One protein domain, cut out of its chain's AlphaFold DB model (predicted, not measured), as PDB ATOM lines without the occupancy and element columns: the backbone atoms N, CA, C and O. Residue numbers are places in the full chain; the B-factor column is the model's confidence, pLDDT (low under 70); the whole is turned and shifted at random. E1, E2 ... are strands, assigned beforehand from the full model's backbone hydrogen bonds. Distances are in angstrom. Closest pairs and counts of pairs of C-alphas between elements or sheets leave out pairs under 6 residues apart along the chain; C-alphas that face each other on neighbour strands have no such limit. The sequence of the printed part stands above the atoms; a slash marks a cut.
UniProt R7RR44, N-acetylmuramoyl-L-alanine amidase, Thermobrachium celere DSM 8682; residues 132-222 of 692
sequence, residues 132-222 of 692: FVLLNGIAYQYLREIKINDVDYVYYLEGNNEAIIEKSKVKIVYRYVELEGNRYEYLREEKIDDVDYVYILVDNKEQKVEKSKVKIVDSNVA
ATOM      1  N   PHE A 132     116.048  43.924  89.663       91.38
ATOM      2  CA  PHE A 132     115.585  44.849  90.679       91.38
ATOM      3  C   PHE A 132     114.064  44.968  90.627       91.38
ATOM      4  O   PHE A 132     113.462  44.948  89.552       91.38
ATOM      5  N   VAL A 133     113.455  45.085  91.801       93.62
ATOM      6  CA  VAL A 133     112.044  45.415  91.984       93.62
ATOM      7  C   VAL A 133     111.924  46.927  92.085       93.62
ATOM      8  O   VAL A 133     112.483  47.528  92.994       93.62
ATOM      9  N   LEU A 134     111.199  47.538  91.153       93.75
ATOM     10  CA  LEU A 134     110.883  48.960  91.161       93.75
ATOM     11  C   LEU A 134     109.527  49.167  91.844       93.75
ATOM     12  O   LEU A 134     108.482  48.813  91.286       93.75
ATOM     13  N   LEU A 135     109.559  49.750  93.042       92.75
ATOM     14  CA  LEU A 135     108.396  50.067  93.864       92.75
ATOM     15  C   LEU A 135     108.421  51.563  94.194       92.75
ATOM     16  O   LEU A 135     109.354  52.051  94.824       92.75
ATOM     17  N   ASN A 136     107.408  52.303  93.730       90.88
ATOM     18  CA  ASN A 136     107.291  53.759  93.913       90.88
ATOM     19  C   ASN A 136     108.543  54.557  93.485       90.88
ATOM     20  O   ASN A 136     108.884  55.568  94.086       90.88
ATOM     21  N   GLY A 137     109.243  54.090  92.444       85.62
ATOM     22  CA  GLY A 137     110.468  54.717  91.932       85.62
ATOM     23  C   GLY A 137     111.754  54.328  92.670       85.62
ATOM     24  O   GLY A 137     112.838  54.669  92.204       85.62
ATOM     25  N   ILE A 138     111.657  53.567  93.763       87.50
ATOM     26  CA  ILE A 138     112.806  53.029  94.496       87.50
ATOM     27  C   ILE A 138     113.081  51.609  93.994       87.50
ATOM     28  O   ILE A 138     112.155  50.815  93.808       87.50
ATOM     29  N   ALA A 139     114.352  51.299  93.733       89.50
ATOM     30  CA  ALA A 139     114.765  49.966  93.316       89.50
ATOM     31  C   ALA A 139     115.274  49.155  94.500       89.50
ATOM     32  O   ALA A 139     116.124  49.614  95.257       89.50
ATOM     33  N   TYR A 140     114.814  47.916  94.576       90.50
ATOM     34  CA  TYR A 140     115.212  46.948  95.582       90.50
ATOM     35  C   TYR A 140     115.791  45.704  94.921       90.50
ATOM     36  O   TYR A 140     115.378  45.334  93.820       90.50
ATOM     37  N   GLN A 141     116.736  45.032  95.576       90.31
ATOM     38  CA  GLN A 141     117.325  43.813  95.025       90.31
ATOM     39  C   GLN A 141     116.259  42.716  94.925       90.31
ATOM     40  O   GLN A 141     115.661  42.331  95.927       90.31
ATOM     41  N   TYR A 142     116.035  42.192  93.717       92.25
ATOM     42  CA  TYR A 142     115.156  41.043  93.500       92.25
ATOM     43  C   TYR A 142     115.787  39.775  94.090       92.25
ATOM     44  O   TYR A 142     116.977  39.525  93.889       92.25
ATOM     45  N   LEU A 143     114.980  38.937  94.742       90.31
ATOM     46  CA  LEU A 143     115.416  37.647  95.281       90.31
ATOM     47  C   LEU A 143     114.812  36.468  94.521       90.31
ATOM     48  O   LEU A 143     115.537  35.654  93.950       90.31
ATOM     49  N   ARG A 144     113.480  36.346  94.528       91.94
ATOM     50  CA  ARG A 144     112.764  35.206  93.934       91.94
ATOM     51  C   ARG A 144     111.292  35.518  93.687       91.94
ATOM     52  O   ARG A 144     110.744  36.439  94.278       91.94
ATOM     53  N   GLU A 145     110.653  34.703  92.857       92.31
ATOM     54  CA  GLU A 145     109.207  34.716  92.619       92.31
ATOM     55  C   GLU A 145     108.577  33.452  93.209       92.31
ATOM     56  O   GLU A 145     109.166  32.372  93.128       92.31
ATOM     57  N   ILE A 146     107.382  33.581  93.785       94.94
ATOM     58  CA  ILE A 146     106.557  32.451  94.224       94.94
ATOM     59  C   ILE A 146     105.114  32.645  93.768       94.94
ATOM     60  O   ILE A 146     104.677  33.769  93.540       94.94
ATOM     61  N   LYS A 147     104.362  31.549  93.686       96.56
ATOM     62  CA  LYS A 147     102.924  31.576  93.413       96.56
ATOM     63  C   LYS A 147     102.164  31.086  94.639       96.56
ATOM     64  O   LYS A 147     102.428  29.982  95.109       96.56
ATOM     65  N   ILE A 148     101.236  31.897  95.146       94.75
ATOM     66  CA  ILE A 148     100.346  31.554  96.264       94.75
ATOM     67  C   ILE A 148      98.910  31.780  95.802       94.75
ATOM     68  O   ILE A 148      98.572  32.897  95.424       94.75
ATOM     69  N   ASN A 149      98.072  30.738  95.838       94.19
ATOM     70  CA  ASN A 149      96.656  30.812  95.448       94.19
ATOM     71  C   ASN A 149      96.446  31.517  94.091       94.19
ATOM     72  O   ASN A 149      95.666  32.457  93.987       94.19
ATOM     73  N   ASP A 150      97.211  31.100  93.076       94.06
ATOM     74  CA  ASP A 150      97.213  31.656  91.712       94.06
ATOM     75  C   ASP A 150      97.660  33.119  91.554       94.06
ATOM     76  O   ASP A 150      97.688  33.636  90.436       94.06
ATOM     77  N   VAL A 151      98.119  33.761  92.629       96.19
ATOM     78  CA  VAL A 151      98.720  35.097  92.596       96.19
ATOM     79  C   VAL A 151     100.246  34.981  92.619       96.19
ATOM     80  O   VAL A 151     100.822  34.280  93.456       96.19
ATOM     81  N   ASP A 152     100.912  35.670  91.690       96.75
ATOM     82  CA  ASP A 152     102.374  35.750  91.643       96.75
ATOM     83  C   ASP A 152     102.884  36.830  92.609       96.75
ATOM     84  O   ASP A 152     102.469  37.991  92.553       96.75
ATOM     85  N   TYR A 153     103.837  36.463  93.459       96.75
ATOM     86  CA  TYR A 153     104.523  37.350  94.392       96.75
ATOM     87  C   TYR A 153     106.021  37.389  94.107       96.75
ATOM     88  O   TYR A 153     106.613  36.412  93.645       96.75
ATOM     89  N   VAL A 154     106.645  38.516  94.434       95.38
ATOM     90  CA  VAL A 154     108.086  38.740  94.333       95.38
ATOM     91  C   VAL A 154     108.646  39.011  95.720       95.38
ATOM     92  O   VAL A 154     108.133  39.863  96.444       95.38
ATOM     93  N   TYR A 155     109.727  38.316  96.057       94.75
ATOM     94  CA  TYR A 155     110.579  38.632  97.191       94.75
ATOM     95  C   TYR A 155     111.699  39.581  96.781       94.75
ATOM     96  O   TYR A 155     112.332  39.392  95.735       94.75
ATOM     97  N   TYR A 156     111.973  40.561  97.631       93.69
ATOM     98  CA  TYR A 156     113.037  41.543  97.451       93.69
ATOM     99  C   TYR A 156     113.683  41.913  98.789       93.69
ATOM    100  O   TYR A 156     113.124  41.624  99.845       93.69
ATOM    101  N   LEU A 157     114.868  42.527  98.745       91.62
ATOM    102  CA  LEU A 157     115.535  43.056  99.938       91.62
ATOM    103  C   LEU A 157     115.210  44.534 100.142       91.62
ATOM    104  O   LEU A 157     115.529  45.360  99.287       91.62
ATOM    105  N   GLU A 158     114.637  44.857 101.296       89.88
ATOM    106  CA  GLU A 158     114.480  46.213 101.819       89.88
ATOM    107  C   GLU A 158     115.478  46.409 102.971       89.88
ATOM    108  O   GLU A 158     115.309  45.896 104.081       89.88
ATOM    109  N   GLY A 159     116.594  47.082 102.678       84.19
ATOM    110  CA  GLY A 159     117.762  47.061 103.558       84.19
ATOM    111  C   GLY A 159     118.319  45.637 103.676       84.19
ATOM    112  O   GLY A 159     118.677  45.028 102.673       84.19
ATOM    113  N   ASN A 160     118.359  45.100 104.897       86.38
ATOM    114  CA  ASN A 160     118.780  43.718 105.168       86.38
ATOM    115  C   ASN A 160     117.598  42.748 105.341       86.38
ATOM    116  O   ASN A 160     117.814  41.567 105.613       86.38
ATOM    117  N   ASN A 161     116.362  43.238 105.222       93.06
ATOM    118  CA  ASN A 161     115.167  42.442 105.454       93.06
ATOM    119  C   ASN A 161     114.588  41.942 104.137       93.06
ATOM    120  O   ASN A 161     114.529  42.662 103.143       93.06
ATOM    121  N   GLU A 162     114.117  40.703 104.149       96.50
ATOM    122  CA  GLU A 162     113.366  40.144 103.038       96.50
ATOM    123  C   GLU A 162     111.891  40.565 103.132       96.50
ATOM    124  O   GLU A 162     111.225  40.311 104.134       96.50
ATOM    125  N   ALA A 163     111.379  41.182 102.069       96.31
ATOM    126  CA  ALA A 163     109.991  41.603 101.922       96.31
ATOM    127  C   ALA A 163     109.328  40.884 100.736       96.31
ATOM    128  O   ALA A 163     110.007  40.431  99.813       96.31
ATOM    129  N   ILE A 164     107.994  40.787 100.751       96.44
ATOM    130  CA  ILE A 164     107.188  40.162  99.692       96.44
ATOM    131  C   ILE A 164     106.117  41.135  99.194       96.44
ATOM    132  O   ILE A 164     105.461  41.814  99.984       96.44
ATOM    133  N   ILE A 165     105.916  41.201  97.880       96.75
ATOM    134  CA  ILE A 165     104.877  42.027  97.259       96.75
ATOM    135  C   ILE A 165     104.250  41.312  96.066       96.75
ATOM    136  O   ILE A 165     104.897  40.519  95.384       96.75
ATOM    137  N   GLU A 166     102.972  41.577  95.819       97.12
ATOM    138  CA  GLU A 166     102.275  41.069  94.641       97.12
ATOM    139  C   GLU A 166     102.952  41.590  93.364       97.12
ATOM    140  O   GLU A 166     103.150  42.796  93.203       97.12
ATOM    141  N   LYS A 167     103.297  40.687  92.441       95.12
ATOM    142  CA  LYS A 167     104.064  41.007  91.229       95.12
ATOM    143  C   LYS A 167     103.371  42.050  90.352       95.12
ATOM    144  O   LYS A 167     104.045  42.860  89.726       95.12
ATOM    145  N   SER A 168     102.039  42.058  90.333       95.44
ATOM    146  CA  SER A 168     101.215  43.016  89.583       95.44
ATOM    147  C   SER A 168     101.411  44.475  90.031       95.44
ATOM    148  O   SER A 168     101.140  45.393  89.259       95.44
ATOM    149  N   LYS A 169     101.904  44.698  91.258       96.25
ATOM    150  CA  LYS A 169     102.073  46.026  91.874       96.25
ATOM    151  C   LYS A 169     103.460  46.627  91.660       96.25
ATOM    152  O   LYS A 169     103.702  47.758  92.073       96.25
ATOM    153  N   VAL A 170     104.374  45.888  91.036       95.38
ATOM    154  CA  VAL A 170     105.774  46.291  90.865       95.38
ATOM    155  C   VAL A 170     106.256  46.062  89.440       95.38
ATOM    156  O   VAL A 170     105.695  45.274  88.683       95.38
ATOM    157  N   LYS A 171     107.342  46.744  89.065       94.25
ATOM    158  CA  LYS A 171     108.070  46.456  87.822       94.25
ATOM    159  C   LYS A 171     109.348  45.699  88.152       94.25
ATOM    160  O   LYS A 171     110.047  46.063  89.088       94.25
ATOM    161  N   ILE A 172     109.674  44.676  87.368       90.88
ATOM    162  CA  ILE A 172     110.954  43.967  87.478       90.88
ATOM    163  C   ILE A 172     111.847  44.439  86.339       90.88
ATOM    164  O   ILE A 172     111.495  44.272  85.172       90.88
ATOM    165  N   VAL A 173     112.993  45.016  86.681       91.88
ATOM    166  CA  VAL A 173     113.935  45.609  85.725       91.88
ATOM    167  C   VAL A 173     115.343  45.063  85.932       91.88
ATOM    168  O   VAL A 173     115.676  44.520  86.983       91.88
ATOM    169  N   TYR A 174     116.193  45.219  84.929       90.88
ATOM    170  CA  TYR A 174     117.641  45.206  85.080       90.88
ATOM    171  C   TYR A 174     118.102  46.631  85.324       90.88
ATOM    172  O   TYR A 174     117.680  47.534  84.603       90.88
ATOM    173  N   ARG A 175     118.993  46.819  86.292       91.62
ATOM    174  CA  ARG A 175     119.616  48.114  86.545       91.62
ATOM    175  C   ARG A 175     121.103  48.031  86.241       91.62
ATOM    176  O   ARG A 175     121.783  47.115  86.699       91.62
ATOM    177  N   TYR A 176     121.591  48.973  85.449       93.38
ATOM    178  CA  TYR A 176     123.008  49.125  85.135       93.38
ATOM    179  C   TYR A 176     123.360  50.607  85.018       93.38
ATOM    180  O   TYR A 176     122.477  51.466  84.981       93.38
ATOM    181  N   VAL A 177     124.652  50.909  84.981       95.50
ATOM    182  CA  VAL A 177     125.167  52.277  84.899       95.50
ATOM    183  C   VAL A 177     125.844  52.493  83.554       95.50
ATOM    184  O   VAL A 177     126.700  51.706  83.162       95.50
ATOM    185  N   GLU A 178     125.467  53.559  82.852       96.06
ATOM    186  CA  GLU A 178     126.186  54.061  81.680       96.06
ATOM    187  C   GLU A 178     127.157  55.163  82.118       96.06
ATOM    188  O   GLU A 178     126.754  56.141  82.753       96.06
ATOM    189  N   LEU A 179     128.437  54.996  81.779       95.62
ATOM    190  CA  LEU A 179     129.502  55.955  82.071       95.62
ATOM    191  C   LEU A 179     130.549  55.913  80.954       95.62
ATOM    192  O   LEU A 179     131.121  54.860  80.672       95.62
ATOM    193  N   GLU A 180     130.784  57.063  80.317       93.19
ATOM    194  CA  GLU A 180     131.780  57.246  79.246       93.19
ATOM    195  C   GLU A 180     131.676  56.228  78.093       93.19
ATOM    196  O   GLU A 180     132.670  55.859  77.466       93.19
ATOM    197  N   GLY A 181     130.458  55.768  77.791       89.44
ATOM    198  CA  GLY A 181     130.170  54.800  76.725       89.44
ATOM    199  C   GLY A 181     130.213  53.330  77.154       89.44
ATOM    200  O   GLY A 181     129.767  52.475  76.392       89.44
ATOM    201  N   ASN A 182     130.666  53.030  78.375       93.19
ATOM    202  CA  ASN A 182     130.601  51.687  78.947       93.19
ATOM    203  C   ASN A 182     129.322  51.457  79.745       93.19
ATOM    204  O   ASN A 182     128.687  52.395  80.233       93.19
ATOM    205  N   ARG A 183     128.985  50.174  79.904       93.38
ATOM    206  CA  ARG A 183     127.921  49.693  80.784       93.38
ATOM    207  C   ARG A 183     128.554  48.933  81.938       93.38
ATOM    208  O   ARG A 183     129.372  48.051  81.709       93.38
ATOM    209  N   TYR A 184     128.153  49.272  83.153       93.25
ATOM    210  CA  TYR A 184     128.664  48.665  84.373       93.25
ATOM    211  C   TYR A 184     127.529  48.122  85.223       93.25
ATOM    212  O   TYR A 184     126.411  48.645  85.228       93.25
ATOM    213  N   GLU A 185     127.832  47.074  85.977       91.38
ATOM    214  CA  GLU A 185     126.892  46.505  86.927       91.38
ATOM    215  C   GLU A 185     126.632  47.488  88.073       91.38
ATOM    216  O   GLU A 185     127.572  47.974  88.697       91.38
ATOM    217  N   TYR A 186     125.356  47.769  88.347       93.06
ATOM    218  CA  TYR A 186     124.932  48.559  89.501       93.06
ATOM    219  C   TYR A 186     125.001  47.710  90.775       93.06
ATOM    220  O   TYR A 186     124.490  46.587  90.791       93.06
ATOM    221  N   LEU A 187     125.581  48.253  91.848       90.56
ATOM    222  CA  LEU A 187     125.694  47.565  93.137       90.56
ATOM    223  C   LEU A 187     124.790  48.194  94.202       90.56
ATOM    224  O   LEU A 187     123.918  47.515  94.738       90.56
ATOM    225  N   ARG A 188     124.997  49.480  94.505       90.31
ATOM    226  CA  ARG A 188     124.271  50.225  95.546       90.31
ATOM    227  C   ARG A 188     124.443  51.732  95.370       90.31
ATOM    228  O   ARG A 188     125.322  52.176  94.633       90.31
ATOM    229  N   GLU A 189     123.644  52.503  96.095       92.00
ATOM    230  CA  GLU A 189     123.789  53.952  96.247       92.00
ATOM    231  C   GLU A 189     124.097  54.301  97.706       92.00
ATOM    232  O   GLU A 189     123.716  53.571  98.620       92.00
ATOM    233  N   GLU A 190     124.806  55.404  97.926       93.12
ATOM    234  CA  GLU A 190     125.141  55.912  99.257       93.12
ATOM    235  C   GLU A 190     125.243  57.433  99.212       93.12
ATOM    236  O   GLU A 190     125.791  57.984  98.257       93.12
ATOM    237  N   LYS A 191     124.751  58.109 100.252       94.94
ATOM    238  CA  LYS A 191     124.882  59.557 100.401       94.94
ATOM    239  C   LYS A 191     125.958  59.859 101.443       94.94
ATOM    240  O   LYS A 191     125.842  59.412 102.580       94.94
ATOM    241  N   ILE A 192     126.989  60.604 101.051       95.56
ATOM    242  CA  ILE A 192     128.116  60.997 101.911       95.56
ATOM    243  C   ILE A 192     128.308  62.504 101.744       95.56
ATOM    244  O   ILE A 192     128.439  62.963 100.613       95.56
ATOM    245  N   ASP A 193     128.301  63.260 102.846       93.69
ATOM    246  CA  ASP A 193     128.524  64.717 102.862       93.69
ATOM    247  C   ASP A 193     127.697  65.483 101.808       93.69
ATOM    248  O   ASP A 193     128.208  66.284 101.032       93.69
ATOM    249  N   ASP A 194     126.397  65.184 101.748       94.25
ATOM    250  CA  ASP A 194     125.439  65.743 100.784       94.25
ATOM    251  C   ASP A 194     125.646  65.412  99.298       94.25
ATOM    252  O   ASP A 194     124.880  65.873  98.451       94.25
ATOM    253  N   VAL A 195     126.577  64.514  98.979       96.44
ATOM    254  CA  VAL A 195     126.787  63.999  97.624       96.44
ATOM    255  C   VAL A 195     126.246  62.574  97.505       96.44
ATOM    256  O   VAL A 195     126.587  61.687  98.290       96.44
ATOM    257  N   ASP A 196     125.409  62.346  96.493       96.75
ATOM    258  CA  ASP A 196     124.933  61.010  96.140       96.75
ATOM    259  C   ASP A 196     125.979  60.272  95.295       96.75
ATOM    260  O   ASP A 196     126.416  60.750  94.241       96.75
ATOM    261  N   TYR A 197     126.332  59.064  95.718       96.69
ATOM    262  CA  TYR A 197     127.241  58.167  95.018       96.69
ATOM    263  C   TYR A 197     126.523  56.904  94.558       96.69
ATOM    264  O   TYR A 197     125.613  56.401  95.217       96.69
ATOM    265  N   VAL A 198     126.988  56.355  93.439       96.44
ATOM    266  CA  VAL A 198     126.679  55.000  92.991       96.44
ATOM    267  C   VAL A 198     127.946  54.154  93.035       96.44
ATOM    268  O   VAL A 198     129.039  54.609  92.690       96.44
ATOM    269  N   TYR A 199     127.788  52.904  93.445       95.44
ATOM    270  CA  TYR A 199     128.835  51.900  93.405       95.44
ATOM    271  C   TYR A 199     128.586  50.950  92.241       95.44
ATOM    272  O   TYR A 199     127.473  50.448  92.057       95.44
ATOM    273  N   ILE A 200     129.630  50.719  91.450       95.19
ATOM    274  CA  ILE A 200     129.594  49.897  90.240       95.19
ATOM    275  C   ILE A 200     130.727  48.876  90.232       95.19
ATOM    276  O   ILE A 200     131.749  49.078  90.883       95.19
ATOM    277  N   LEU A 201     130.571  47.791  89.476       91.38
ATOM    278  CA  LEU A 201     131.631  46.797  89.299       91.38
ATOM    279  C   LEU A 201     132.472  47.106  88.051       91.38
ATOM    280  O   LEU A 201     131.948  47.113  86.937       91.38
ATOM    281  N   VAL A 202     133.778  47.316  88.229       89.81
ATOM    282  CA  VAL A 202     134.766  47.509  87.151       89.81
ATOM    283  C   VAL A 202     135.910  46.525  87.370       89.81
ATOM    284  O   VAL A 202     136.540  46.547  88.424       89.81
ATOM    285  N   ASP A 203     136.166  45.640  86.402       84.50
ATOM    286  CA  ASP A 203     137.194  44.587  86.495       84.50
ATOM    287  C   ASP A 203     137.142  43.813  87.831       84.50
ATOM    288  O   ASP A 203     138.148  43.618  88.515       84.50
ATOM    289  N   ASN A 204     135.928  43.405  88.221       83.69
ATOM    290  CA  ASN A 204     135.619  42.700  89.471       83.69
ATOM    291  C   ASN A 204     135.955  43.469  90.763       83.69
ATOM    292  O   ASN A 204     136.026  42.872  91.836       83.69
ATOM    293  N   LYS A 205     136.133  44.792  90.685       89.56
ATOM    294  CA  LYS A 205     136.328  45.673  91.840       89.56
ATOM    295  C   LYS A 205     135.207  46.693  91.926       89.56
ATOM    296  O   LYS A 205     134.784  47.256  90.919       89.56
ATOM    297  N   GLU A 206     134.747  46.939  93.143       95.12
ATOM    298  CA  GLU A 206     133.788  48.002  93.417       95.12
ATOM    299  C   GLU A 206     134.454  49.369  93.186       95.12
ATOM    300  O   GLU A 206     135.548  49.635  93.685       95.12
ATOM    301  N   GLN A 207     133.802  50.219  92.394       95.62
ATOM    302  CA  GLN A 207     134.204  51.594  92.117       95.62
ATOM    303  C   GLN A 207     133.094  52.545  92.547       95.62
ATOM    304  O   GLN A 207     131.925  52.328  92.229       95.62
ATOM    305  N   LYS A 208     133.479  53.614  93.246       95.75
ATOM    306  CA  LYS A 208     132.578  54.679  93.692       95.75
ATOM    307  C   LYS A 208     132.573  55.811  92.669       95.75
ATOM    308  O   LYS A 208     133.632  56.347  92.351       95.75
ATOM    309  N   VAL A 209     131.396  56.207  92.193       96.56
ATOM    310  CA  VAL A 209     131.230  57.302  91.225       96.56
ATOM    311  C   VAL A 209     130.122  58.236  91.697       96.56
ATOM    312  O   VAL A 209     129.098  57.780  92.198       96.56
ATOM    313  N   GLU A 210     130.313  59.549  91.562       96.44
ATOM    314  CA  GLU A 210     129.239  60.513  91.832       96.44
ATOM    315  C   GLU A 210     128.048  60.240  90.913       96.44
ATOM    316  O   GLU A 210     128.195  60.116  89.693       96.44
ATOM    317  N   LYS A 211     126.850  60.182  91.495       96.31
ATOM    318  CA  LYS A 211     125.616  59.856  90.778       96.31
ATOM    319  C   LYS A 211     125.308  60.857  89.660       96.31
ATOM    320  O   LYS A 211     124.767  60.467  88.632       96.31
ATOM    321  N   SER A 212     125.701  62.121  89.822       95.88
ATOM    322  CA  SER A 212     125.537  63.189  88.822       95.88
ATOM    323  C   SER A 212     126.367  62.989  87.547       95.88
ATOM    324  O   SER A 212     126.049  63.581  86.518       95.88
ATOM    325  N   LYS A 213     127.422  62.163  87.594       95.50
ATOM    326  CA  LYS A 213     128.343  61.907  86.471       95.50
ATOM    327  C   LYS A 213     127.962  60.685  85.643       95.50
ATOM    328  O   LYS A 213     128.638  60.364  84.669       95.50
ATOM    329  N   VAL A 214     126.912  59.977  86.041       96.69
ATOM    330  CA  VAL A 214     126.502  58.729  85.409       96.69
ATOM    331  C   VAL A 214     125.038  58.772  85.010       96.69
ATOM    332  O   VAL A 214     124.256  59.588  85.493       96.69
ATOM    333  N   LYS A 215     124.640  57.812  84.182       96.62
ATOM    334  CA  LYS A 215     123.234  57.533  83.923       96.62
ATOM    335  C   LYS A 215     122.888  56.144  84.444       96.62
ATOM    336  O   LYS A 215     123.386  55.142  83.938       96.62
ATOM    337  N   ILE A 216     122.019  56.085  85.449       94.94
ATOM    338  CA  ILE A 216     121.431  54.827  85.923       94.94
ATOM    339  C   ILE A 216     120.286  54.464  84.977       94.94
ATOM    340  O   ILE A 216     119.406  55.284  84.714       94.94
ATOM    341  N   VAL A 217     120.308  53.244  84.447       94.56
ATOM    342  CA  VAL A 217     119.328  52.770  83.471       94.56
ATOM    343  C   VAL A 217     118.538  51.606  84.044       94.56
ATOM    344  O   VAL A 217     119.106  50.554  84.329       94.56
ATOM    345  N   ASP A 218     117.221  51.790  84.133       93.06
ATOM    346  CA  ASP A 218     116.251  50.727  84.383       93.06
ATOM    347  C   ASP A 218     115.768  50.171  83.036       93.06
ATOM    348  O   ASP A 218     115.129  50.863  82.243       93.06
ATOM    349  N   SER A 219     116.111  48.919  82.747       91.38
ATOM    350  CA  SER A 219     115.939  48.287  81.440       91.38
ATOM    351  C   SER A 219     115.201  46.957  81.547       91.38
ATOM    352  O   SER A 219     115.392  46.192  82.485       91.38
ATOM    353  N   ASN A 220     114.426  46.606  80.521       89.69
ATOM    354  CA  ASN A 220     113.857  45.258  80.387       89.69
ATOM    355  C   ASN A 220     114.868  44.239  79.821       89.69
ATOM    356  O   ASN A 220     114.561  43.053  79.706       89.69
ATOM    357  N   VAL A 221     116.071  44.693  79.459       90.81
ATOM    358  CA  VAL A 221     117.155  43.895  78.875       90.81
ATOM    359  C   VAL A 221     118.423  44.060  79.712       90.81
ATOM    360  O   VAL A 221     118.848  45.182  79.985       90.81
ATOM    361  N   ALA A 222     119.040  42.942  80.093       90.44
ATOM    362  CA  ALA A 222     120.301  42.948  80.829       90.44
ATOM    363  C   ALA A 222     121.444  43.524  79.979       90.44
ATOM    364  O   ALA A 222     121.516  43.257  78.777       90.44
TER     365      ALA A 222
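What this domain is: This is residues 132 to 222 of the 692 residues of the protein "N-acetylmuramoyl-L-alanine amidase" of Thermobrachium celere DSM 8682 (UniProt R7RR44). Two lobes of antiparallel strands follow each other along the longest axis, bridged by the long strand E5: E1 to E4 make one lobe, E6 to E8 most of the other. In each lobe a long strand, E2 or E6, bends sharply, and E9 runs along E5 as an edge strand. The printed part has 91 residues, with no named helix and nine named strands, E1 to E9 in chain order, in one branched, strongly twisted antiparallel sheet; the class is all strand. The whole is only just loose, close to compact, with a radius of gyration of the C-alphas of 14.7 A, and elongated, spanning 46 by 29 by 24 A.

How they stand to each other: E1, residues 132 to 135, and E2, residues 138 to 148, form a hairpin, with N 133 and O 140 2.8 A apart. E2 bends by 80 degrees at residue 141; its pairing is staggered, with E1 over 138 to 141 and with E3, residues 151 to 158, over 141 to 148, where N 146 and O 153 are 2.9 A apart. E3 and E4, residues 161 to 166, form a hairpin, with N 156 and O 163 2.9 A apart. E1 to E4 are a meander, each strand the antiparallel neighbour of the one before; E5 to E8 are another. E5, residues 171 to 179, is apart from E4 but is the antiparallel neighbour of E1, with N 132 and O 173 2.8 A apart. E6, residues 182 to 192, lies on the same side of E5 as E1, with N 177 and O 184 2.9 A apart. E6 bends by 79 degrees at residue 185 and pairs with E7, residues 195 to 202, over 185 to 192; N 190 and O 197 are 3.0 A apart. E7 and E8, residues 205 to 210, form a hairpin, with N 200 and O 207 2.9 A apart. E9, residues 215 to 219, lies on the other side of E5, with N 176 and O 217 3.2 A apart.

Where its parts are: E1 begins at C-alpha 132 (115.585, 44.849, 90.679). E2 and E6 each measure 24.9 A, E5 24.1 A, E3 21.4 A and E7 21.1 A. E5 begins at C-alpha 171 (108.070, 46.456, 87.822), and E9 ends at C-alpha 219 (115.939, 48.287, 81.440).

The domain as a whole: The two C-alphas farthest apart, those of Asn 149 and Asp 193, are 47.1 A from each other. The printed part has no cut, and the eight links between its named strands are tight. The mean pLDDT of the printed part is 93.2, and no printed residue is under 70.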